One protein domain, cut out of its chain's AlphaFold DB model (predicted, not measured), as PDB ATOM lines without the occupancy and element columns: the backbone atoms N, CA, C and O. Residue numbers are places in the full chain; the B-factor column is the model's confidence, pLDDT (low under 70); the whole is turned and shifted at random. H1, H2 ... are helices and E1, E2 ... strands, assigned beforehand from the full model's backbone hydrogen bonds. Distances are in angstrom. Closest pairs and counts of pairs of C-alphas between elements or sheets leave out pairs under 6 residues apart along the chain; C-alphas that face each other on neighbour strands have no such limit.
ATOM      1  N   ILE A 121      10.050 -14.211  -0.723       88.75
ATOM      2  CA  ILE A 121      11.510 -14.335  -0.826       88.75
ATOM      3  C   ILE A 121      11.934 -14.442  -2.294       88.75
ATOM      4  O   ILE A 121      12.874 -13.766  -2.699       88.75
ATOM      5  N   THR A 122      11.238 -15.227  -3.123       87.25
ATOM      6  CA  THR A 122      11.586 -15.339  -4.549       87.25
ATOM      7  C   THR A 122      11.330 -14.028  -5.293       87.25
ATOM      8  O   THR A 122      12.175 -13.610  -6.086       87.25
ATOM      9  N   GLN A 123      10.241 -13.315  -4.978       86.94
ATOM     10  CA  GLN A 123       9.969 -11.989  -5.545       86.94
ATOM     11  C   GLN A 123      10.982 -10.925  -5.087       86.94
ATOM     12  O   GLN A 123      11.391 -10.093  -5.899       86.94
ATOM     13  N   ALA A 124      11.444 -10.974  -3.831       86.56
ATOM     14  CA  ALA A 124      12.521 -10.116  -3.337       86.56
ATOM     15  C   ALA A 124      13.824 -10.389  -4.104       86.56
ATOM     16  O   ALA A 124      14.401  -9.495  -4.702       86.56
ATOM     17  N   LEU A 125      14.254 -11.645  -4.185       85.56
ATOM     18  CA  LEU A 125      15.556 -11.993  -4.762       85.56
ATOM     19  C   LEU A 125      15.635 -11.835  -6.286       85.56
ATOM     20  O   LEU A 125      16.736 -11.770  -6.838       85.56
ATOM     21  N   LYS A 126      14.485 -11.758  -6.964       83.19
ATOM     22  CA  LYS A 126      14.398 -11.451  -8.395       83.19
ATOM     23  C   LYS A 126      14.696  -9.981  -8.698       83.19
ATOM     24  O   LYS A 126      15.142  -9.681  -9.804       83.19
ATOM     25  N   THR A 127      14.462  -9.066  -7.751       75.06
ATOM     26  CA  THR A 127      14.815  -7.652  -7.926       75.06
ATOM     27  C   THR A 127      16.246  -7.377  -7.478       75.06
ATOM     28  O   THR A 127      16.742  -7.911  -6.489       75.06
ATOM     29  N   THR A 128      16.930  -6.488  -8.190       73.00
ATOM     30  CA  THR A 128      18.288  -6.056  -7.839       73.00
ATOM     31  C   THR A 128      18.306  -5.066  -6.669       73.00
ATOM     32  O   THR A 128      19.370  -4.799  -6.118       73.00
ATOM     33  N   SER A 129      17.147  -4.511  -6.295       77.19
ATOM     34  CA  SER A 129      17.023  -3.426  -5.310       77.19
ATOM     35  C   SER A 129      16.665  -3.887  -3.895       77.19
ATOM     36  O   SER A 129      16.676  -3.066  -2.981       77.19
ATOM     37  N   SER A 130      16.329  -5.165  -3.692       83.38
ATOM     38  CA  SER A 130      16.128  -5.721  -2.348       83.38
ATOM     39  C   SER A 130      17.469  -5.979  -1.669       83.38
ATOM     40  O   SER A 130      18.430  -6.390  -2.328       83.38
ATOM     41  N   TYR A 131      17.521  -5.839  -0.349       90.50
ATOM     42  CA  TYR A 131      18.721  -6.194   0.395       90.50
ATOM     43  C   TYR A 131      18.898  -7.717   0.446       90.50
ATOM     44  O   TYR A 131      18.012  -8.441   0.899       90.50
ATOM     45  N   TYR A 132      20.066  -8.195   0.020       92.38
ATOM     46  CA  TYR A 132      20.462  -9.595   0.137       92.38
ATOM     47  C   TYR A 132      21.892  -9.690   0.652       92.38
ATOM     48  O   TYR A 132      22.811  -9.158   0.026       92.38
ATOM     49  N   GLN A 133      22.083 -10.425   1.745       92.44
ATOM     50  CA  GLN A 133      23.406 -10.782   2.240       92.44
ATOM     51  C   GLN A 133      23.482 -12.282   2.512       92.44
ATOM     52  O   GLN A 133      22.646 -12.845   3.216       92.44
ATOM     53  N   SER A 134      24.523 -12.923   1.984       92.00
ATOM     54  CA  SER A 134      24.901 -14.269   2.397       92.00
ATOM     55  C   SER A 134      25.987 -14.201   3.468       92.00
ATOM     56  O   SER A 134      26.885 -13.365   3.368       92.00
ATOM     57  N   LEU A 135      25.900 -15.053   4.492       92.50
ATOM     58  CA  LEU A 135      26.960 -15.216   5.495       92.50
ATOM     59  C   LEU A 135      27.959 -16.320   5.132       92.50
ATOM     60  O   LEU A 135      28.919 -16.528   5.866       92.50
ATOM     61  N   ASP A 136      27.737 -17.024   4.024       91.81
ATOM     62  CA  ASP A 136      28.604 -18.091   3.524       91.81
ATOM     63  C   ASP A 136      28.965 -19.178   4.566       91.81
ATOM     64  O   ASP A 136      30.091 -19.670   4.627       91.81
ATOM     65  N   GLY A 137      28.012 -19.533   5.436       89.81
ATOM     66  CA  GLY A 137      28.219 -20.470   6.545       89.81
ATOM     67  C   GLY A 137      28.787 -19.844   7.822       89.81
ATOM     68  O   GLY A 137      28.936 -20.539   8.826       89.81
ATOM     69  N   GLY A 138      29.066 -18.540   7.817       91.56
ATOM     70  CA  GLY A 138      29.427 -17.765   8.998       91.56
ATOM     71  C   GLY A 138      28.263 -17.594   9.980       91.56
ATOM     72  O   GLY A 138      27.089 -17.666   9.616       91.56
ATOM     73  N   PHE A 139      28.597 -17.354  11.247       92.75
ATOM     74  CA  PHE A 139      27.620 -17.189  12.327       92.75
ATOM     75  C   PHE A 139      27.151 -15.741  12.472       92.75
ATOM     76  O   PHE A 139      27.877 -14.794  12.152       92.75
ATOM     77  N   LEU A 140      25.964 -15.563  13.057       90.44
ATOM     78  CA  LEU A 140      25.526 -14.251  13.526       90.44
ATOM     79  C   LEU A 140      26.498 -13.719  14.581       90.44
ATOM     80  O   LEU A 140      26.948 -14.438  15.478       90.44
ATOM     81  N   THR A 141      26.835 -12.440  14.470       91.88
ATOM     82  CA  THR A 141      27.807 -11.787  15.350       91.88
ATOM     83  C   THR A 141      27.075 -10.886  16.336       91.88
ATOM     84  O   THR A 141      26.276 -10.047  15.925       91.88
ATOM     85  N   SER A 142      27.338 -11.063  17.635       87.56
ATOM     86  CA  SER A 142      26.826 -10.158  18.673       87.56
ATOM     87  C   SER A 142      27.475  -8.781  18.520       87.56
ATOM     88  O   SER A 142      28.675  -8.696  18.263       87.56
ATOM     89  N   ASP A 143      26.698  -7.714  18.691       84.25
ATOM     90  CA  ASP A 143      27.206  -6.336  18.722       84.25
ATOM     91  C   ASP A 143      27.813  -5.951  20.091       84.25
ATOM     92  O   ASP A 143      28.313  -4.840  20.257       84.25
ATOM     93  N   GLY A 144      27.764  -6.856  21.080       81.50
ATOM     94  CA  GLY A 144      28.201  -6.603  22.457       81.50
ATOM     95  C   GLY A 144      27.251  -5.712  23.273       81.50
ATOM     96  O   GLY A 144      27.520  -5.453  24.442       81.50
ATOM     97  N   ALA A 145      26.132  -5.281  22.690       81.19
ATOM     98  CA  ALA A 145      25.144  -4.363  23.249       81.19
ATOM     99  C   ALA A 145      23.704  -4.891  23.072       81.19
ATOM    100  O   ALA A 145      22.764  -4.117  22.890       81.19
ATOM    101  N   SER A 146      23.521  -6.214  23.189       79.94
ATOM    102  CA  SER A 146      22.221  -6.903  23.061       79.94
ATOM    103  C   SER A 146      21.575  -6.801  21.667       79.94
ATOM    104  O   SER A 146      20.352  -6.811  21.540       79.94
ATOM    105  N   GLY A 147      22.389  -6.737  20.617       84.62
ATOM    106  CA  GLY A 147      21.995  -6.751  19.211       84.62
ATOM    107  C   GLY A 147      22.866  -7.683  18.359       84.62
ATOM    108  O   GLY A 147      23.784  -8.359  18.835       84.62
ATOM    109  N   VAL A 148      22.544  -7.745  17.068       89.44
ATOM    110  CA  VAL A 148      23.208  -8.588  16.068       89.44
ATOM    111  C   VAL A 148      23.699  -7.711  14.921       89.44
ATOM    112  O   VAL A 148      22.910  -7.030  14.265       89.44
ATOM    113  N   VAL A 149      24.999  -7.779  14.630       92.69
ATOM    114  CA  VAL A 149      25.679  -6.906  13.656       92.69
ATOM    115  C   VAL A 149      25.039  -6.980  12.268       92.69
ATOM    116  O   VAL A 149      24.837  -5.956  11.621       92.69
ATOM    117  N   GLN A 150      24.694  -8.182  11.803       93.62
ATOM    118  CA  GLN A 150      24.114  -8.377  10.474       93.62
ATOM    119  C   GLN A 150      22.677  -7.839  10.367       93.62
ATOM    120  O   GLN A 150      22.300  -7.309   9.323       93.62
ATOM    121  N   ILE A 151      21.888  -7.925  11.444       91.81
ATOM    122  CA  ILE A 151      20.532  -7.356  11.484       91.81
ATOM    123  C   ILE A 151      20.625  -5.826  11.489       91.81
ATOM    124  O   ILE A 151      19.954  -5.170  10.694       91.81
ATOM    125  N   ASP A 152      21.519  -5.254  12.299       91.81
ATOM    126  CA  ASP A 152      21.750  -3.806  12.341       91.81
ATOM    127  C   ASP A 152      22.223  -3.255  10.988       91.81
ATOM    128  O   ASP A 152      21.742  -2.210  10.546       91.81
ATOM    129  N   LEU A 153      23.119  -3.963  10.295       93.06
ATOM    130  CA  LEU A 153      23.589  -3.570   8.965       93.06
ATOM    131  C   LEU A 153      22.456  -3.573   7.930       93.06
ATOM    132  O   LEU A 153      22.366  -2.646   7.121       93.06
ATOM    133  N   ALA A 154      21.588  -4.585   7.956       91.56
ATOM    134  CA  ALA A 154      20.443  -4.665   7.057       91.56
ATOM    135  C   ALA A 154      19.437  -3.533   7.319       91.56
ATOM    136  O   ALA A 154      19.003  -2.868   6.377       91.56
ATOM    137  N   LEU A 155      19.120  -3.258   8.589       91.19
ATOM    138  CA  LEU A 155      18.235  -2.157   8.983       91.19
ATOM    139  C   LEU A 155      18.812  -0.795   8.584       91.19
ATOM    140  O   LEU A 155      18.097   0.037   8.023       91.19
ATOM    141  N   LYS A 156      20.114  -0.584   8.805       91.12
ATOM    142  CA  LYS A 156      20.811   0.637   8.391       91.12
ATOM    143  C   LYS A 156      20.789   0.813   6.874       91.12
ATOM    144  O   LYS A 156      20.451   1.885   6.393       91.12
ATOM    145  N   THR A 157      21.109  -0.237   6.118       90.50
ATOM    146  CA  THR A 157      21.123  -0.176   4.647       90.50
ATOM    147  C   THR A 157      19.736   0.156   4.098       90.50
ATOM    148  O   THR A 157      19.607   0.956   3.172       90.50
ATOM    149  N   GLN A 158      18.688  -0.405   4.705       88.31
ATOM    150  CA  GLN A 158      17.308  -0.134   4.316       88.31
ATOM    151  C   GLN A 158      16.896   1.317   4.597       88.31
ATOM    152  O   GLN A 158      16.204   1.943   3.787       88.31
ATOM    153  N   TRP A 159      17.375   1.885   5.701       88.62
ATOM    154  CA  TRP A 159      17.183   3.296   6.007       88.62
ATOM    155  C   TRP A 159      17.968   4.215   5.058       88.62
ATOM    156  O   TRP A 159      17.399   5.151   4.487       88.62
ATOM    157  N   ASP A 160      19.252   3.930   4.839       89.50
ATOM    158  CA  ASP A 160      20.179   4.760   4.062       89.50
ATOM    159  C   ASP A 160      19.859   4.774   2.559       89.50
ATOM    160  O   ASP A 160      20.006   5.819   1.919       89.50
ATOM    161  N   ASN A 161      19.358   3.669   2.003       87.31
ATOM    162  CA  ASN A 161      19.000   3.595   0.584       87.31
ATOM    163  C   ASN A 161      17.528   3.932   0.329       87.31
ATOM    164  O   ASN A 161      17.224   4.681  -0.595       87.31
ATOM    165  N   ASN A 162      16.617   3.411   1.158       84.31
ATOM    166  CA  ASN A 162      15.189   3.406   0.832       84.31
ATOM    167  C   ASN A 162      14.349   4.279   1.777       84.31
ATOM    168  O   ASN A 162      13.160   4.454   1.530       84.31
ATOM    169  N   ARG A 163      14.935   4.833   2.852       86.44
ATOM    170  CA  ARG A 163      14.208   5.555   3.924       86.44
ATOM    171  C   ARG A 163      13.066   4.720   4.514       86.44
ATOM    172  O   ARG A 163      12.046   5.247   4.951       86.44
ATOM    173  N   LEU A 164      13.254   3.402   4.514       86.31
ATOM    174  CA  LEU A 164      12.291   2.436   5.011       86.31
ATOM    175  C   LEU A 164      12.802   1.780   6.281       86.31
ATOM    176  O   LEU A 164      13.999   1.680   6.534       86.31
ATOM    177  N   SER A 165      11.857   1.292   7.069       86.88
ATOM    178  CA  SER A 165      12.131   0.399   8.178       86.88
ATOM    179  C   SER A 165      11.230  -0.829   8.051       86.88
ATOM    180  O   SER A 165      10.024  -0.671   7.848       86.88
ATOM    181  N   PRO A 166      11.784  -2.048   8.130       89.62
ATOM    182  CA  PRO A 166      10.984  -3.263   8.225       89.62
ATOM    183  C   PRO A 166      10.057  -3.244   9.446       89.62
ATOM    184  O   PRO A 166      10.429  -2.722  10.494       89.62
ATOM    185  N   THR A 167       8.861  -3.813   9.300       90.62
ATOM    186  CA  THR A 167       7.829  -3.899  10.344       90.62
ATOM    187  C   THR A 167       7.728  -5.286  10.965       90.62
ATOM    188  O   THR A 167       7.202  -5.403  12.065       90.62
ATOM    189  N   LYS A 168       8.264  -6.334  10.324       91.75
ATOM    190  CA  LYS A 168       8.289  -7.691  10.886       91.75
ATOM    191  C   LYS A 168       9.523  -8.479  10.449       91.75
ATOM    192  O   LYS A 168       9.959  -8.365   9.302       91.75
ATOM    193  N   ILE A 169      10.071  -9.287  11.361       94.12
ATOM    194  CA  ILE A 169      11.174 -10.217  11.090       94.12
ATOM    195  C   ILE A 169      10.666 -11.651  11.212       94.12
ATOM    196  O   ILE A 169      10.203 -12.069  12.270       94.12
ATOM    197  N   TRP A 170      10.821 -12.415  10.140       94.38
ATOM    198  CA  TRP A 170      10.577 -13.845  10.086       94.38
ATOM    199  C   TRP A 170      11.885 -14.608  10.230       94.38
ATOM    200  O   TRP A 170      12.848 -14.375   9.490       94.38
ATOM    201  N   VAL A 171      11.908 -15.541  11.173       93.62
ATOM    202  CA  VAL A 171      13.080 -16.367  11.467       93.62
ATOM    203  C   VAL A 171      12.729 -17.846  11.437       93.62
ATOM    204  O   VAL A 171      11.598 -18.253  11.708       93.62
ATOM    205  N   SER A 172      13.715 -18.670  11.095       91.62
ATOM    206  CA  SER A 172      13.633 -20.107  11.346       91.62
ATOM    207  C   SER A 172      13.845 -20.387  12.838       91.62
ATOM    208  O   SER A 172      14.382 -19.556  13.577       91.62
ATOM    209  N   SER A 173      13.467 -21.579  13.298       89.44
ATOM    210  CA  SER A 173      13.689 -21.991  14.691       89.44
ATOM    211  C   SER A 173      15.174 -21.992  15.084       89.44
ATOM    212  O   SER A 173      15.512 -21.638  16.215       89.44
ATOM    213  N   GLN A 174      16.067 -22.332  14.147       91.00
ATOM    214  CA  GLN A 174      17.514 -22.262  14.348       91.00
ATOM    215  C   GLN A 174      17.963 -20.818  14.585       91.00
ATOM    216  O   GLN A 174      18.631 -20.541  15.581       91.00
ATOM    217  N   GLU A 175      17.558 -19.891  13.712       91.19
ATOM    218  CA  GLU A 175      17.974 -18.494  13.842       91.19
ATOM    219  C   GLU A 175      17.383 -17.830  15.083       91.19
ATOM    220  O   GLU A 175      18.080 -17.063  15.742       91.19
ATOM    221  N   ALA A 176      16.165 -18.192  15.491       89.81
ATOM    222  CA  ALA A 176      15.610 -17.746  16.766       89.81
ATOM    223  C   ALA A 176      16.502 -18.155  17.957       89.81
ATOM    224  O   ALA A 176      16.754 -17.345  18.849       89.81
ATOM    225  N   SER A 177      17.032 -19.387  17.966       90.00
ATOM    226  CA  SER A 177      17.962 -19.845  19.009       90.00
ATOM    227  C   SER A 177      19.313 -19.128  18.941       90.00
ATOM    228  O   SER A 177      19.832 -18.709  19.977       90.00
ATOM    229  N   ASN A 178      19.871 -18.952  17.740       90.88
ATOM    230  CA  ASN A 178      21.153 -18.273  17.543       90.88
ATOM    231  C   ASN A 178      21.073 -16.808  17.972       90.88
ATOM    232  O   ASN A 178      21.881 -16.366  18.786       90.88
ATOM    233  N   ILE A 179      20.058 -16.075  17.510       89.94
ATOM    234  CA  ILE A 179      19.820 -14.680  17.895       89.94
ATOM    235  C   ILE A 179      19.679 -14.571  19.409       89.94
ATOM    236  O   ILE A 179      20.338 -13.735  20.025       89.94
ATOM    237  N   ASN A 180      18.886 -15.447  20.025       88.44
ATOM    238  CA  ASN A 180      18.709 -15.453  21.470       88.44
ATOM    239  C   ASN A 180      20.044 -15.639  22.208       88.44
ATOM    240  O   ASN A 180      20.385 -14.844  23.080       88.44
ATOM    241  N   LYS A 181      20.869 -16.609  21.790       87.00
ATOM    242  CA  LYS A 181      22.215 -16.794  22.351       87.00
ATOM    243  C   LYS A 181      23.085 -15.548  22.182       87.00
ATOM    244  O   LYS A 181      23.750 -15.166  23.135       87.00
ATOM    245  N   LYS A 182      23.094 -14.896  21.013       87.69
ATOM    246  CA  LYS A 182      23.945 -13.712  20.763       87.69
ATOM    247  C   LYS A 182      23.492 -12.463  21.517       87.69
ATOM    248  O   LYS A 182      24.345 -11.677  21.925       87.69
ATOM    249  N   VAL A 183      22.185 -12.291  21.711       83.88
ATOM    250  CA  VAL A 183      21.612 -11.174  22.472       83.88
ATOM    251  C   VAL A 183      21.820 -11.384  23.973       83.88
ATOM    252  O   VAL A 183      22.222 -10.459  24.671       83.88
ATOM    253  N   MET A 184      21.622 -12.607  24.473       79.81
ATOM    254  CA  MET A 184      21.808 -12.925  25.892       79.81
ATOM    255  C   MET A 184      23.276 -13.060  26.313       79.81
ATOM    256  O   MET A 184      23.589 -12.835  27.479       79.81
ATOM    257  N   ALA A 185      24.172 -13.433  25.396       73.50
ATOM    258  CA  ALA A 185      25.608 -13.552  25.662       73.50
ATOM    259  C   ALA A 185      26.352 -12.206  25.627       73.50
ATOM    260  O   ALA A 185      27.584 -12.202  25.624       73.50
ATOM    261  N   ALA A 186      25.638 -11.073  25.573       64.75
ATOM    262  CA  ALA A 186      26.251  -9.751  25.593       64.75
ATOM    263  C   ALA A 186      27.173  -9.590  26.816       64.75
ATOM    264  O   ALA A 186      26.844  -9.993  27.935       64.75
ATOM    265  N   THR A 187      28.353  -9.010  26.588       56.62
ATOM    266  CA  THR A 187      29.421  -8.847  27.582       56.62
ATOM    267  C   THR A 187      29.073  -7.723  28.560       56.62
ATOM    268  O   THR A 187      29.609  -6.623  28.515       56.62
ATOM    269  N   GLY A 188      28.117  -7.994  29.435       58.81
ATOM    270  CA  GLY A 188      27.592  -7.077  30.433       58.81
ATOM    271  C   GLY A 188      26.384  -7.751  31.050       58.81
ATOM    272  O   GLY A 188      25.474  -8.121  30.322       58.81
ATOM    273  N   VAL A 189      26.430  -7.991  32.364       53.91
ATOM    274  CA  VAL A 189      25.448  -8.790  33.115       53.91
ATOM    275  C   VAL A 189      24.034  -8.541  32.577       53.91
ATOM    276  O   VAL A 189      23.519  -7.436  32.778       53.91
ATOM    277  N   PRO A 190      23.390  -9.514  31.903       54.97
ATOM    278  CA  PRO A 190      21.985  -9.368  31.585       54.97
ATOM    279  C   PRO A 190      21.266  -9.300  32.932       54.97
ATOM    280  O   PRO A 190      21.248 -10.274  33.686       54.97
ATOM    281  N   LEU A 191      20.771  -8.112  33.293       58.78
ATOM    282  CA  LEU A 191      20.077  -7.852  34.554       58.78
ATOM    283  C   LEU A 191      18.708  -8.544  34.530       58.78
ATOM    284  O   LEU A 191      17.661  -7.902  34.472       58.78
ATOM    285  N   PHE A 192      18.707  -9.871  34.601       63.81
ATOM    286  CA  PHE A 192      17.538 -10.627  35.009       63.81
ATOM    287  C   PHE A 192      17.331 -10.349  36.496       63.81
ATOM    288  O   PHE A 192      18.003 -10.914  37.359       63.81
ATOM    289  N   ARG A 193      16.418  -9.424  36.813       64.44
ATOM    290  CA  ARG A 193      15.920  -9.275  38.181       64.44
ATOM    291  C   ARG A 193      15.004 -10.452  38.477       64.44
ATOM    292  O   ARG A 193      13.861 -10.491  38.033       64.44
ATOM    293  N   ILE A 194      15.539 -11.422  39.206       68.81
ATOM    294  CA  ILE A 194      14.756 -12.509  39.780       68.81
ATOM    295  C   ILE A 194      14.132 -11.960  41.060       68.81
ATOM    296  O   ILE A 194      14.795 -11.854  42.092       68.81
ATOM    297  N   ASN A 195      12.864 -11.568  40.992       66.00
ATOM    298  CA  ASN A 195      12.108 -11.214  42.185       66.00
ATOM    299  C   ASN A 195      11.701 -12.522  42.880       66.00
ATOM    300  O   ASN A 195      10.920 -13.294  42.330       66.00
ATOM    301  N   MET A 196      12.264 -12.797  44.059       66.06
ATOM    302  CA  MET A 196      11.867 -13.938  44.890       66.06
ATOM    303  C   MET A 196      10.844 -13.475  45.929       66.06
ATOM    304  O   MET A 196      11.123 -12.546  46.686       66.06
ATOM    305  N   ASP A 197       9.681 -14.126  45.984       63.66
ATOM    306  CA  ASP A 197       8.705 -13.919  47.057       63.66
ATOM    307  C   ASP A 197       9.156 -14.616  48.349       63.66
ATOM    308  O   ASP A 197       9.601 -15.764  48.332       63.66
ATOM    309  N   VAL A 198       8.985 -13.940  49.490       61.62
ATOM    310  CA  VAL A 198       9.514 -14.330  50.818       61.62
ATOM    311  C   VAL A 198       8.911 -15.643  51.363       61.62
ATOM    312  O   VAL A 198       9.417 -16.195  52.334       61.62
ATOM    313  N   ASN A 199       7.858 -16.181  50.734       62.66
ATOM    314  CA  ASN A 199       7.110 -17.348  51.226       62.66
ATOM    315  C   ASN A 199       6.948 -18.489  50.194       62.66
ATOM    316  O   ASN A 199       6.197 -19.436  50.431       62.66
ATOM    317  N   GLY A 200       7.611 -18.399  49.036       63.19
ATOM    318  CA  GLY A 200       7.544 -19.397  47.964       63.19
ATOM    319  C   GLY A 200       8.780 -20.297  47.928       63.19
ATOM    320  O   GLY A 200       9.895 -19.846  48.178       63.19
ATOM    321  N   LYS A 201       8.615 -21.580  47.575       65.12
ATOM    322  CA  LYS A 201       9.764 -22.421  47.193       65.12
ATOM    323  C   LYS A 201      10.459 -21.744  46.000       65.12
ATOM    324  O   LYS A 201       9.755 -21.440  45.036       65.12
ATOM    325  N   PRO A 202      11.786 -21.516  46.016       61.22
ATOM    326  CA  PRO A 202      12.472 -20.904  44.885       61.22
ATOM    327  C   PRO A 202      12.396 -21.861  43.691       61.22
ATOM    328  O   PRO A 202      13.087 -22.877  43.646       61.22
ATOM    329  N   ALA A 203      11.507 -21.563  42.748       66.50
ATOM    330  CA  ALA A 203      11.341 -22.307  41.511       66.50
ATOM    331  C   ALA A 203      11.676 -21.375  40.344       66.50
ATOM    332  O   ALA A 203      11.029 -20.348  40.153       66.50
ATOM    333  N   VAL A 204      12.706 -21.728  39.577       68.81
ATOM    334  CA  VAL A 204      13.079 -21.017  38.351       68.81
ATOM    335  C   VAL A 204      12.470 -21.773  37.178       68.81
ATOM    336  O   VAL A 204      12.855 -22.908  36.904       68.81
ATOM    337  N   ILE A 205      11.509 -21.154  36.493       70.88
ATOM    338  CA  ILE A 205      10.989 -21.664  35.222       70.88
ATOM    339  C   ILE A 205      11.944 -21.186  34.124       70.88
ATOM    340  O   ILE A 205      12.157 -19.987  33.957       70.88
ATOM    341  N   GLY A 206      12.566 -22.129  33.416       70.81
ATOM    342  CA  GLY A 206      13.526 -21.840  32.355       70.81
ATOM    343  C   GLY A 206      12.846 -21.511  31.026       70.81
ATOM    344  O   GLY A 206      11.854 -22.133  30.658       70.81
ATOM    345  N   GLY A 207      13.423 -20.562  30.291       71.56
ATOM    346  CA  GLY A 207      12.965 -20.169  28.961       71.56
ATOM    347  C   GLY A 207      12.987 -18.657  28.798       71.56
ATOM    348  O   GLY A 207      12.307 -17.929  29.509       71.56
ATOM    349  N   SER A 208      13.783 -18.179  27.854       73.38
ATOM    350  CA  SER A 208      13.744 -16.792  27.397       73.38
ATOM    351  C   SER A 208      13.832 -16.811  25.884       73.38
ATOM    352  O   SER A 208      14.416 -17.730  25.311       73.38
ATOM    353  N   MET A 209      13.202 -15.840  25.238       80.25
ATOM    354  CA  MET A 209      13.272 -15.650  23.798       80.25
ATOM    355  C   MET A 209      13.266 -14.159  23.498       80.25
ATOM    356  O   MET A 209      12.658 -13.371  24.227       80.25
ATOM    357  N   VAL A 210      13.925 -13.775  22.411       82.75
ATOM    358  CA  VAL A 210      13.875 -12.406  21.903       82.75
ATOM    359  C   VAL A 210      12.547 -12.235  21.164       82.75
ATOM    360  O   VAL A 210      12.371 -12.781  20.081       82.75
ATOM    361  N   ALA A 211      11.597 -11.515  21.767       84.38
ATOM    362  CA  ALA A 211      10.259 -11.304  21.196       84.38
ATOM    363  C   ALA A 211      10.226 -10.238  20.081       84.38
ATOM    364  O   ALA A 211       9.310 -10.195  19.263       84.38
ATOM    365  N   GLY A 212      11.223  -9.359  20.045       86.69
ATOM    366  CA  GLY A 212      11.325  -8.303  19.052       86.69
ATOM    367  C   GLY A 212      12.716  -7.693  19.035       86.69
ATOM    368  O   GLY A 212      13.487  -7.840  19.984       86.69
ATOM    369  N   TYR A 213      13.032  -7.022  17.938       89.19
ATOM    370  CA  TYR A 213      14.318  -6.396  17.691       89.19
ATOM    371  C   TYR A 213      14.162  -4.876  17.662       89.19
ATOM    372  O   TYR A 213      13.295  -4.350  16.966       89.19
ATOM    373  N   PHE A 214      14.986  -4.152  18.420       88.00
ATOM    374  CA  PHE A 214      14.918  -2.694  18.452       88.00
ATOM    375  C   PHE A 214      15.696  -2.098  17.278       88.00
ATOM    376  O   PHE A 214      16.924  -2.150  17.229       88.00
ATOM    377  N   ASN A 215      14.981  -1.500  16.332       87.25
ATOM    378  CA  ASN A 215      15.581  -0.780  15.224       87.25
ATOM    379  C   ASN A 215      15.985   0.630  15.664       87.25
ATOM    380  O   ASN A 215      15.136   1.496  15.865       87.25
ATOM    381  N   LYS A 216      17.298   0.858  15.743       85.25
ATOM    382  CA  LYS A 216      17.940   2.128  16.119       85.25
ATOM    383  C   LYS A 216      17.825   3.208  15.025       85.25
ATOM    384  O   LYS A 216      18.022   4.385  15.309       85.25
ATOM    385  N   PHE A 217      17.515   2.820  13.785       84.06
ATOM    386  CA  PHE A 217      17.558   3.676  12.590       84.06
ATOM    387  C   PHE A 217      16.174   4.149  12.119       84.06
ATOM    388  O   PHE A 217      16.047   4.706  11.036       84.06
ATOM    389  N   ALA A 218      15.123   3.921  12.907       79.81
ATOM    390  CA  ALA A 218      13.757   4.293  12.551       79.81
ATOM    391  C   ALA A 218      13.444   5.790  12.780       79.81
ATOM    392  O   ALA A 218      14.050   6.416  13.661       79.81
ATOM    393  N   PRO A 219      12.450   6.363  12.068       70.06
ATOM    394  CA  PRO A 219      12.002   7.729  12.319       70.06
ATOM    395  C   PRO A 219      11.462   7.864  13.751       70.06
ATOM    396  O   PRO A 219      10.716   7.006  14.213       70.06
ATOM    397  N   GLY A 220      11.819   8.944  14.452       72.38
ATOM    398  CA  GLY A 220      11.273   9.248  15.785       72.38
ATOM    399  C   GLY A 220      12.007   8.632  16.984       72.38
ATOM    400  O   GLY A 220      11.479   8.688  18.088       72.38
ATOM    401  N   GLY A 221      13.221   8.097  16.805       67.62
ATOM    402  CA  GLY A 221      14.059   7.632  17.926       67.62
ATOM    403  C   GLY A 221      14.065   6.119  18.157       67.62
ATOM    404  O   GLY A 221      14.488   5.662  19.216       67.62
ATOM    405  N   GLY A 222      13.643   5.347  17.154       77.25
ATOM    406  CA  GLY A 222      13.705   3.889  17.146       77.25
ATOM    407  C   GLY A 222      12.335   3.217  17.231       77.25
ATOM    408  O   GLY A 222      11.375   3.792  17.737       77.25
ATOM    409  N   GLN A 223      12.233   1.995  16.706       86.56
ATOM    410  CA  GLN A 223      10.994   1.208  16.736       86.56
ATOM    411  C   GLN A 223      11.279  -0.258  17.064       86.56
ATOM    412  O   GLN A 223      12.306  -0.797  16.651       86.56
ATOM    413  N   VAL A 224      10.372  -0.914  17.787       88.56
ATOM    414  CA  VAL A 224      10.463  -2.357  18.052       88.56
ATOM    415  C   VAL A 224       9.822  -3.111  16.895       88.56
ATOM    416  O   VAL A 224       8.652  -2.902  16.591       88.56
ATOM    417  N   ILE A 225      10.588  -4.003  16.279       91.62
ATOM    418  CA  ILE A 225      10.134  -4.873  15.201       91.62
ATOM    419  C   ILE A 225       9.843  -6.258  15.798       91.62
ATOM    420  O   ILE A 225      10.775  -6.882  16.314       91.62
ATOM    421  N   PRO A 226       8.600  -6.768  15.768       92.31
ATOM    422  CA  PRO A 226       8.293  -8.117  16.235       92.31
ATOM    423  C   PRO A 226       9.069  -9.178  15.445       92.31
ATOM    424  O   PRO A 226       9.213  -9.088  14.220       92.31
ATOM    425  N   MET A 227       9.563 -10.186  16.168       92.31
ATOM    426  CA  MET A 227      10.240 -11.350  15.603       92.31
ATOM    427  C   MET A 227       9.350 -12.581  15.756       92.31
ATOM    428  O   MET A 227       8.999 -12.963  16.870       92.31
ATOM    429  N   GLU A 228       9.006 -13.211  14.637       92.25
ATOM    430  CA  GLU A 228       8.099 -14.358  14.590       92.25
ATOM    431  C   GLU A 228       8.779 -15.550  13.906       92.25
ATOM    432  O   GLU A 228       9.480 -15.412  12.898       92.25
ATOM    433  N   ILE A 229       8.574 -16.745  14.462       92.25
ATOM    434  CA  ILE A 229       9.069 -17.983  13.858       92.25
ATOM    435  C   ILE A 229       8.085 -18.417  12.773       92.25
ATOM    436  O   ILE A 229       6.900 -18.597  13.050       92.25
ATOM    437  N   HIS A 230       8.582 -18.638  11.557       90.69
ATOM    438  CA  HIS A 230       7.772 -19.159  10.459       90.69
ATOM    439  C   HIS A 230       8.013 -20.672  10.278       90.69
ATOM    440  O   HIS A 230       9.159 -21.065  10.043       90.69
ATOM    441  N   PRO A 231       6.977 -21.537  10.325       88.00
ATOM    442  CA  PRO A 231       7.146 -22.997  10.283       88.00
ATOM    443  C   PRO A 231       7.877 -23.528   9.044       88.00
ATOM    444  O   PRO A 231       8.630 -24.492   9.139       88.00
ATOM    445  N   TYR A 232       7.673 -22.887   7.889       87.88
ATOM    446  CA  TYR A 232       8.254 -23.308   6.606       87.88
ATOM    447  C   TYR A 232       9.511 -22.527   6.196       87.88
ATOM    448  O   TYR A 232      10.022 -22.728   5.097       87.88
ATOM    449  N   LEU A 233      10.019 -21.617   7.036       90.00
ATOM    450  CA  LEU A 233      11.254 -20.903   6.705       90.00
ATOM    451  C   LEU A 233      12.462 -21.792   7.023       90.00
ATOM    452  O   LEU A 233      12.677 -22.179   8.173       90.00
ATOM    453  N   THR A 234      13.251 -22.119   6.000       89.62
ATOM    454  CA  THR A 234      14.412 -23.008   6.131       89.62
ATOM    455  C   THR A 234      15.476 -22.414   7.058       89.62
ATOM    456  O   THR A 234      15.714 -21.204   7.074       89.62
ATOM    457  N   ALA A 235      16.139 -23.277   7.833       90.81
ATOM    458  CA  ALA A 235      17.264 -22.877   8.674       90.81
ATOM    459  C   ALA A 235      18.377 -22.221   7.842       90.81
ATOM    460  O   ALA A 235      18.581 -22.578   6.685       90.81
ATOM    461  N   GLY A 236      19.076 -21.238   8.413       89.50
ATOM    462  CA  GLY A 236      20.043 -20.426   7.676       89.50
ATOM    463  C   GLY A 236      19.444 -19.239   6.910       89.50
ATOM    464  O   GLY A 236      20.204 -18.504   6.280       89.50
ATOM    465  N   THR A 237      18.118 -19.035   6.961       91.19
ATOM    466  CA  THR A 237      17.425 -17.899   6.328       91.19
ATOM    467  C   THR A 237      16.711 -17.020   7.358       91.19
ATOM    468  O   THR A 237      16.053 -17.518   8.275       91.19
ATOM    469  N   LEU A 238      16.811 -15.703   7.172       92.38
ATOM    470  CA  LEU A 238      16.067 -14.675   7.899       92.38
ATOM    471  C   LEU A 238      15.465 -13.693   6.891       92.38
ATOM    472  O   LEU A 238      16.148 -13.245   5.968       92.38
ATOM    473  N   PHE A 239      14.193 -13.346   7.073       93.44
ATOM    474  CA  PHE A 239      13.456 -12.463   6.172       93.44
ATOM    475  C   PHE A 239      12.853 -11.285   6.938       93.44
ATOM    476  O   PHE A 239      12.191 -11.476   7.951       93.44
ATOM    477  N   MET A 240      13.064 -10.060   6.462       93.50
ATOM    478  CA  MET A 240      12.467  -8.854   7.038       93.50
ATOM    479  C   MET A 240      11.518  -8.227   6.028       93.50
ATOM    480  O   MET A 240      11.916  -7.925   4.899       93.50
ATOM    481  N   GLN A 241      10.276  -8.012   6.455       90.62
ATOM    482  CA  GLN A 241       9.230  -7.415   5.637       90.62
ATOM    483  C   GLN A 241       8.843  -6.029   6.141       90.62
ATOM    484  O   GLN A 241       8.838  -5.769   7.344       90.62
ATOM    485  N   THR A 242       8.466  -5.158   5.211       88.31
ATOM    486  CA  THR A 242       7.754  -3.906   5.478       88.31
ATOM    487  C   THR A 242       6.322  -4.089   4.988       88.31
ATOM    488  O   THR A 242       6.127  -4.452   3.834       88.31
ATOM    489  N   GLU A 243       5.332  -3.857   5.845       85.00
ATOM    490  CA  GLU A 243       3.911  -4.036   5.491       85.00
ATOM    491  C   GLU A 243       3.280  -2.766   4.901       85.00
ATOM    492  O   GLU A 243       2.415  -2.853   4.030       85.00
ATOM    493  N   TYR A 244       3.762  -1.589   5.312       79.06
ATOM    494  CA  TYR A 244       3.237  -0.288   4.891       79.06
ATOM    495  C   TYR A 244       4.371   0.658   4.497       79.06
ATOM    496  O   TYR A 244       5.411   0.702   5.157       79.06
ATOM    497  N   LEU A 245       4.170   1.433   3.430       80.06
ATOM    498  CA  LEU A 245       5.151   2.408   2.953       80.06
ATOM    499  C   LEU A 245       4.809   3.803   3.499       80.06
ATOM    500  O   LEU A 245       3.655   4.214   3.430       80.06
ATOM    501  N   PRO A 246       5.791   4.556   4.025       72.94
ATOM    502  CA  PRO A 246       5.561   5.856   4.655       72.94
ATOM    503  C   PRO A 246       5.506   7.033   3.666       72.94
ATOM    504  O   PRO A 246       5.400   8.179   4.098       72.94
ATOM    505  N   TYR A 247       5.610   6.795   2.355       72.50
ATOM    506  CA  TYR A 247       5.556   7.838   1.329       72.50
ATOM    507  C   TYR A 247       4.451   7.557   0.305       72.50
ATOM    508  O   TYR A 247       4.187   6.393  -0.004       72.50
ATOM    509  N   PRO A 248       3.808   8.607  -0.241       61.44
ATOM    510  CA  PRO A 248       2.708   8.452  -1.180       61.44
ATOM    511  C   PRO A 248       3.226   7.882  -2.502       61.44
ATOM    512  O   PRO A 248       3.874   8.573  -3.290       61.44
ATOM    513  N   LEU A 249       2.938   6.610  -2.758       61.19
ATOM    514  CA  LEU A 249       3.032   6.026  -4.091       61.19
ATOM    515  C   LEU A 249       1.705   6.259  -4.809       61.19
ATOM    516  O   LEU A 249       0.635   6.078  -4.234       61.19
ATOM    517  N   SER A 250       1.760   6.677  -6.075       54.19
ATOM    518  CA  SER A 250       0.549   6.910  -6.865       54.19
ATOM    519  C   SER A 250      -0.255   5.604  -6.985       54.19
ATOM    520  O   SER A 250       0.222   4.641  -7.581       54.19
ATOM    521  N   ASN A 251      -1.464   5.577  -6.408       64.81
ATOM    522  CA  ASN A 251      -2.444   4.481  -6.471       64.81
ATOM    523  C   ASN A 251      -2.003   3.114  -5.897       64.81
ATOM    524  O   ASN A 251      -2.483   2.078  -6.364       64.81
ATOM    525  N   VAL A 252      -1.119   3.077  -4.893       67.56
ATOM    526  CA  VAL A 252      -0.755   1.829  -4.193       67.56
ATOM    527  C   VAL A 252      -0.838   2.028  -2.680       67.56
ATOM    528  O   VAL A 252       0.030   2.675  -2.102       67.56
ATOM    529  N   ASP A 253      -1.859   1.436  -2.049       66.06
ATOM    530  CA  ASP A 253      -2.075   1.510  -0.593       66.06
ATOM    531  C   ASP A 253      -1.276   0.453   0.198       66.06
ATOM    532  O   ASP A 253      -0.881   0.701   1.334       66.06
ATOM    533  N   ASN A 254      -0.983  -0.710  -0.406       78.06
ATOM    534  CA  ASN A 254      -0.341  -1.850   0.267       78.06
ATOM    535  C   ASN A 254       0.959  -2.282  -0.434       78.06
ATOM    536  O   ASN A 254       1.050  -2.256  -1.661       78.06
ATOM    537  N   VAL A 255       1.949  -2.765   0.330       83.88
ATOM    538  CA  VAL A 255       3.228  -3.283  -0.210       83.88
ATOM    539  C   VAL A 255       3.030  -4.536  -1.060       83.88
ATOM    540  O   VAL A 255       3.664  -4.702  -2.108       83.88
ATOM    541  N   ALA A 256       2.142  -5.418  -0.611       86.38
ATOM    542  CA  ALA A 256       1.783  -6.640  -1.302       86.38
ATOM    543  C   ALA A 256       0.321  -7.000  -1.048       86.38
ATOM    544  O   ALA A 256      -0.251  -6.635  -0.022       86.38
ATOM    545  N   GLN A 257      -0.278  -7.719  -1.991       87.62
ATOM    546  CA  GLN A 257      -1.646  -8.213  -1.890       87.62
ATOM    547  C   GLN A 257      -1.792  -9.546  -2.615       87.62
ATOM    548  O   GLN A 257      -1.139  -9.789  -3.633       87.62
ATOM    549  N   ILE A 258      -2.692 -10.387  -2.115       88.88
ATOM    550  CA  ILE A 258      -3.130 -11.587  -2.821       88.88
ATOM    551  C   ILE A 258      -4.343 -11.204  -3.669       88.88
ATOM    552  O   ILE A 258      -5.292 -10.595  -3.176       88.88
ATOM    553  N   LYS A 259      -4.297 -11.529  -4.962       89.62
ATOM    554  CA  LYS A 259      -5.427 -11.371  -5.878       89.62
ATOM    555  C   LYS A 259      -6.008 -12.734  -6.195       89.62
ATOM    556  O   LYS A 259      -5.373 -13.527  -6.885       89.62
ATOM    557  N   CYS A 260      -7.231 -12.964  -5.737       89.38
ATOM    558  CA  CYS A 260      -7.960 -14.192  -6.014       89.38
ATOM    559  C   CYS A 260      -8.940 -13.964  -7.169       89.38
ATOM    560  O   CYS A 260      -9.722 -13.013  -7.143       89.38
ATOM    561  N   ARG A 261      -8.932 -14.844  -8.179       87.50
ATOM    562  CA  ARG A 261     -10.025 -14.918  -9.166       87.50
ATOM    563  C   ARG A 261     -11.270 -15.506  -8.511       87.50
ATOM    564  O   ARG A 261     -12.384 -15.056  -8.770       87.50
ATOM    565  N   ARG A 262     -11.060 -16.512  -7.662       85.12
ATOM    566  CA  ARG A 262     -12.070 -17.121  -6.807       85.12
ATOM    567  C   ARG A 262     -11.380 -17.650  -5.557       85.12
ATOM    568  O   ARG A 262     -10.447 -18.446  -5.666       85.12
ATOM    569  N   ASP A 263     -11.830 -17.170  -4.404       88.38
ATOM    570  CA  ASP A 263     -11.387 -17.676  -3.104       88.38
ATOM    571  C   ASP A 263     -11.867 -19.128  -2.907       88.38
ATOM    572  O   ASP A 263     -12.603 -19.656  -3.753       88.38
ATOM    573  N   TYR A 264     -11.436 -19.775  -1.824       90.00
ATOM    574  CA  TYR A 264     -11.751 -21.164  -1.499       90.00
ATOM    575  C   TYR A 264     -13.204 -21.511  -1.824       90.00
ATOM    576  O   TYR A 264     -14.152 -21.005  -1.218       90.00
ATOM    577  N   HIS A 265     -13.377 -22.389  -2.811       89.94
ATOM    578  CA  HIS A 265     -14.686 -22.832  -3.253       89.94
ATOM    579  C   HIS A 265     -14.717 -24.342  -3.422       89.94
ATOM    580  O   HIS A 265     -13.740 -24.976  -3.825       89.94
ATOM    581  N   GLN A 266     -15.880 -24.902  -3.115       89.88
ATOM    582  CA  GLN A 266     -16.159 -26.314  -3.285       89.88
ATOM    583  C   GLN A 266     -16.807 -26.550  -4.648       89.88
ATOM    584  O   GLN A 266     -17.684 -25.795  -5.078       89.88
ATOM    585  N   VAL A 267     -16.367 -27.609  -5.315       87.12
ATOM    586  CA  VAL A 267     -17.005 -28.149  -6.511       87.12
ATOM    587  C   VAL A 267     -17.405 -29.584  -6.208       87.12
ATOM    588  O   VAL A 267     -16.558 -30.418  -5.883       87.12
ATOM    589  N   ASP A 268     -18.701 -29.848  -6.319       84.81
ATOM    590  CA  ASP A 268     -19.260 -31.184  -6.173       84.81
ATOM    591  C   ASP A 268     -19.336 -31.860  -7.537       84.81
ATOM    592  O   ASP A 268     -19.875 -31.305  -8.499       84.81
ATOM    593  N   TRP A 269     -18.783 -33.066  -7.622       80.88
ATOM    594  CA  TRP A 269     -18.803 -33.857  -8.845       80.88
ATOM    595  C   TRP A 269     -20.058 -34.739  -8.894       80.88
ATOM    596  O   TRP A 269     -20.571 -35.152  -7.848       80.88
ATOM    597  N   PRO A 270     -20.582 -35.058 -10.092       80.50
ATOM    598  CA  PRO A 270     -21.728 -35.952 -10.215       80.50
ATOM    599  C   PRO A 270     -21.417 -37.334  -9.623       80.50
ATOM    600  O   PRO A 270     -20.330 -37.881  -9.810       80.50
ATOM    601  N   ILE A 271     -22.390 -37.916  -8.921       78.12
ATOM    602  CA  ILE A 271     -22.243 -39.212  -8.246       78.12
ATOM    603  C   ILE A 271     -22.139 -40.324  -9.299       78.12
ATOM    604  O   ILE A 271     -23.116 -40.648  -9.970       78.12
ATOM    605  N   THR A 272     -20.960 -40.934  -9.427       78.25
ATOM    606  CA  THR A 272     -20.697 -42.052 -10.355       78.25
ATOM    607  C   THR A 272     -20.602 -43.414  -9.659       78.25
ATOM    608  O   THR A 272     -20.620 -44.454 -10.313       78.25
ATOM    609  N   SER A 273     -20.517 -43.437  -8.327       79.31
ATOM    610  CA  SER A 273     -20.435 -44.652  -7.506       79.31
ATOM    611  C   SER A 273     -21.070 -44.408  -6.131       79.31
ATOM    612  O   SER A 273     -21.545 -43.312  -5.857       79.31
ATOM    613  N   ARG A 274     -21.072 -45.390  -5.216       81.25
ATOM    614  CA  ARG A 274     -21.584 -45.215  -3.833       81.25
ATOM    615  C   ARG A 274     -20.669 -44.348  -2.943       81.25
ATOM    616  O   ARG A 274     -20.664 -44.511  -1.728       81.25
ATOM    617  N   THR A 275     -19.883 -43.461  -3.545       80.75
ATOM    618  CA  THR A 275     -18.993 -42.508  -2.877       80.75
ATOM    619  C   THR A 275     -19.318 -41.088  -3.344       80.75
ATOM    620  O   THR A 275     -19.766 -40.896  -4.475       80.75
ATOM    621  N   TYR A 276     -19.127 -40.104  -2.461       79.12
ATOM    622  CA  TYR A 276     -19.316 -38.683  -2.762       79.12
ATOM    623  C   TYR A 276     -17.950 -38.035  -2.972       79.12
ATOM    624  O   TYR A 276     -17.111 -38.065  -2.071       79.12
ATOM    625  N   GLN A 277     -17.715 -37.491  -4.163       81.31
ATOM    626  CA  GLN A 277     -16.454 -36.845  -4.517       81.31
ATOM    627  C   GLN A 277     -16.666 -35.335  -4.588       81.31
ATOM    628  O   GLN A 277     -17.524 -34.857  -5.328       81.31
ATOM    629  N   PHE A 278     -15.860 -34.591  -3.839       83.19
ATOM    630  CA  PHE A 278     -15.834 -33.132  -3.864       83.19
ATOM    631  C   PHE A 278     -14.384 -32.653  -3.952       83.19
ATOM    632  O   PHE A 278     -13.468 -33.325  -3.475       83.19
ATOM    633  N   GLY A 279     -14.177 -31.504  -4.589       84.25
ATOM    634  CA  GLY A 279     -12.888 -30.824  -4.663       84.25
ATOM    635  C   GLY A 279     -12.971 -29.443  -4.027       84.25
ATOM    636  O   GLY A 279     -13.985 -28.758  -4.162       84.25
ATOM    637  N   VAL A 280     -11.905 -29.032  -3.343       87.62
ATOM    638  CA  VAL A 280     -11.736 -27.662  -2.847       87.62
ATOM    639  C   VAL A 280     -10.631 -27.010  -3.664       87.62
ATOM    640  O   VAL A 280      -9.523 -27.540  -3.729       87.62
ATOM    641  N   TYR A 281     -10.943 -25.881  -4.294       86.88
ATOM    642  CA  TYR A 281     -10.033 -25.169  -5.189       86.88
ATOM    643  C   TYR A 281      -9.885 -23.706  -4.769       86.88
ATOM    644  O   TYR A 281     -10.819 -23.095  -4.243       86.88
ATOM    645  N   VAL A 282      -8.713 -23.141  -5.055       87.69
ATOM    646  CA  VAL A 282      -8.403 -21.719  -4.902       87.69
ATOM    647  C   VAL A 282      -7.612 -21.264  -6.125       87.69
ATOM    648  O   VAL A 282      -6.697 -21.959  -6.561       87.69
ATOM    649  N   ASP A 283      -7.986 -20.112  -6.680       86.50
ATOM    650  CA  ASP A 283      -7.274 -19.480  -7.791       86.50
ATOM    651  C   ASP A 283      -6.759 -18.115  -7.333       86.50
ATOM    652  O   ASP A 283      -7.514 -17.134  -7.327       86.50
ATOM    653  N   GLU A 284      -5.479 -18.042  -6.967       89.62
ATOM    654  CA  GLU A 284      -4.861 -16.838  -6.413       89.62
ATOM    655  C   GLU A 284      -3.444 -16.571  -6.935       89.62
ATOM    656  O   GLU A 284      -2.744 -17.466  -7.407       89.62
ATOM    657  N   VAL A 285      -3.026 -15.305  -6.860       88.62
ATOM    658  CA  VAL A 285      -1.662 -14.871  -7.177       88.62
ATOM    659  C   VAL A 285      -1.183 -13.811  -6.189       88.62
ATOM    660  O   VAL A 285      -1.928 -12.895  -5.829       88.62
ATOM    661  N   LEU A 286       0.083 -13.904  -5.779       89.31
ATOM    662  CA  LEU A 286       0.737 -12.896  -4.950       89.31
ATOM    663  C   LEU A 286       1.291 -11.756  -5.812       89.31
ATOM    664  O   LEU A 286       2.204 -11.957  -6.616       89.31
ATOM    665  N   GLN A 287       0.788 -10.541  -5.600       87.88
ATOM    666  CA  GLN A 287       1.303  -9.322  -6.214       87.88
ATOM    667  C   GLN A 287       2.114  -8.516  -5.195       87.88
ATOM    668  O   GLN A 287       1.563  -8.040  -4.203       87.88
ATOM    669  N   VAL A 288       3.401  -8.297  -5.473       88.50
ATOM    670  CA  VAL A 288       4.272  -7.410  -4.687       88.50
ATOM    671  C   VAL A 288       4.559  -6.136  -5.483       88.50
ATOM    672  O   VAL A 288       5.109  -6.195  -6.580       88.50
ATOM    673  N   PHE A 289       4.210  -4.976  -4.929       86.31
ATOM    674  CA  PHE A 289       4.451  -3.676  -5.566       86.31
ATOM    675  C   PHE A 289       5.830  -3.100  -5.251       86.31
ATOM    676  O   PHE A 289       6.433  -2.440  -6.095       86.31
ATOM    677  N   ALA A 290       6.337  -3.350  -4.044       85.81
ATOM    678  CA  ALA A 290       7.588  -2.776  -3.561       85.81
ATOM    679  C   ALA A 290       8.579  -3.860  -3.105       85.81
ATOM    680  O   ALA A 290       8.917  -3.929  -1.931       85.81
ATOM    681  N   PRO A 291       9.108  -4.707  -4.005       86.12
ATOM    682  CA  PRO A 291      10.003  -5.796  -3.603       86.12
ATOM    683  C   PRO A 291      11.345  -5.304  -3.021       86.12
ATOM    684  O   PRO A 291      12.019  -6.040  -2.307       86.12
ATOM    685  N   PHE A 292      11.723  -4.042  -3.264       85.38
ATOM    686  CA  PHE A 292      12.888  -3.396  -2.641       85.38
ATOM    687  C   PHE A 292      12.705  -3.138  -1.133       85.38
ATOM    688  O   PHE A 292      13.680  -2.871  -0.431       85.38
ATOM    689  N   SER A 293      11.474  -3.205  -0.610       87.19
ATOM    690  CA  SER A 293      11.214  -3.020   0.820       87.19
ATOM    691  C   SER A 293      11.642  -4.224   1.666       87.19
ATOM    692  O   SER A 293      11.608  -4.153   2.891       87.19
ATOM    693  N   PHE A 294      12.023  -5.328   1.025       90.81
ATOM    694  CA  PHE A 294      12.357  -6.586   1.670       90.81
ATOM    695  C   PHE A 294      13.862  -6.776   1.856       90.81
ATOM    696  O   PHE A 294      14.666  -6.410   0.993       90.81
ATOM    697  N   CYS A 295      14.227  -7.418   2.968       92.25
ATOM    698  CA  CYS A 295      15.604  -7.794   3.269       92.25
ATOM    699  C   CYS A 295      15.698  -9.297   3.543       92.25
ATOM    700  O   CYS A 295      14.914  -9.840   4.322       92.25
ATOM    701  N   VAL A 296      16.683  -9.961   2.941       93.19
ATOM    702  CA  VAL A 296      16.940 -11.396   3.116       93.19
ATOM    703  C   VAL A 296      18.382 -11.600   3.572       93.19
ATOM    704  O   VAL A 296      19.317 -11.123   2.925       93.19
ATOM    705  N   LEU A 297      18.568 -12.351   4.657       93.56
ATOM    706  CA  LEU A 297      19.858 -12.938   5.012       93.56
ATOM    707  C   LEU A 297      19.810 -14.448   4.793       93.56
ATOM    708  O   LEU A 297      18.839 -15.093   5.180       93.56
ATOM    709  N   ALA A 298      20.848 -14.995   4.162       93.31
ATOM    710  CA  ALA A 298      20.921 -16.400   3.759       93.31
ATOM    711  C   ALA A 298      22.263 -17.049   4.136       93.31
ATOM    712  O   ALA A 298      23.253 -16.361   4.398       93.31
ATOM    713  N   ASN A 299      22.313 -18.385   4.100       92.38
ATOM    714  CA  ASN A 299      23.471 -19.208   4.475       92.38
ATOM    715  C   ASN A 299      24.033 -18.873   5.867       92.38
ATOM    716  O   ASN A 299      25.251 -18.849   6.057       92.38
TER     717      ASN A 299
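This is residues 121 to 299 of the 303 residues of an uncharacterized protein of Acidobacteria bacterium (UniProt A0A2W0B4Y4). A curled six-stranded sheet wraps round helix H2, with H3 on the same face, and a long hairpin arm of E6 and E7 runs away from this body. From another part of the body the long link between H3 and E3 loops far out, and its residues 197 to 203 stick out free. The printed part has 179 residues, with three named helices and eight named strands in the order H1 E1 H2 E2 H3 E3 E4 E5 E6 E7 E8; the class is mixed, helices and strands, with under half of the residues in named elements. The large sheet is mixed, in the order E1 E8 E5 E2 E4 E3. The whole is loose, with a radius of gyration of the C-alphas of 22.0 A and spans of 71 by 50 by 34 A.

H1, residues 121 to 126, begins at C-alpha 121 (11.510, -14.335, -0.826). E1 is residues 131 to 134, H2 residues 149 to 162 over 19.5 A, E2 residues 168 to 171, and H3 residues 173 to 184 over 16.5 A. E3 is residues 212 to 215, E4 residues 223 to 229 over 19.5 A, and E5 residues 238 to 241. E6, residues 256 to 268, and E7, residues 278 to 288, each span 32.7 A. E8, residues 295 to 298, ends at C-alpha 298 (20.921, -16.400, 3.759).

The large sheet is strongly twisted and curls round H2; the C-alphas of Ala 154 and Cys 295, the closest of H2 and E8, are 6.9 A apart. E1 and E8 are parallel (N 296 to O 131, 2.9 A), E8 and E5 antiparallel (N 240 to O 295, 2.8 A), E5 and E2 antiparallel (N 170 to O 239, 2.7 A), and E2 and E4 parallel (N 228 to O 169, 2.9 A). E3 and E4 form a hairpin, with N 213 and O 225 at 2.8 A. E1, H2 and E2 form a split strand-helix-strand unit, with E8 and E5 between its strands and a right-handed crossover. H2 and H3 on one face make two layers, helices over a sheet. H3 has a height over the sheet of 9.9 A. H1 only grazes the sheet with residues 121 to 125. In the hairpin of E6 and E7, N 257 and O 287 are 2.9 A apart. In H1, H2 and H3 every O i to N i+4 pair is within hydrogen-bond range.

The C-alphas farthest apart, of Val 198 and Thr 272, are 73.6 A apart. The printed part has no cut. The links E1 to H2, H3 to E3 and E5 to E6 are long. The mean pLDDT of the printed part is 83.2; residues 186 to 204, 221 and 248 to 253 are under 70.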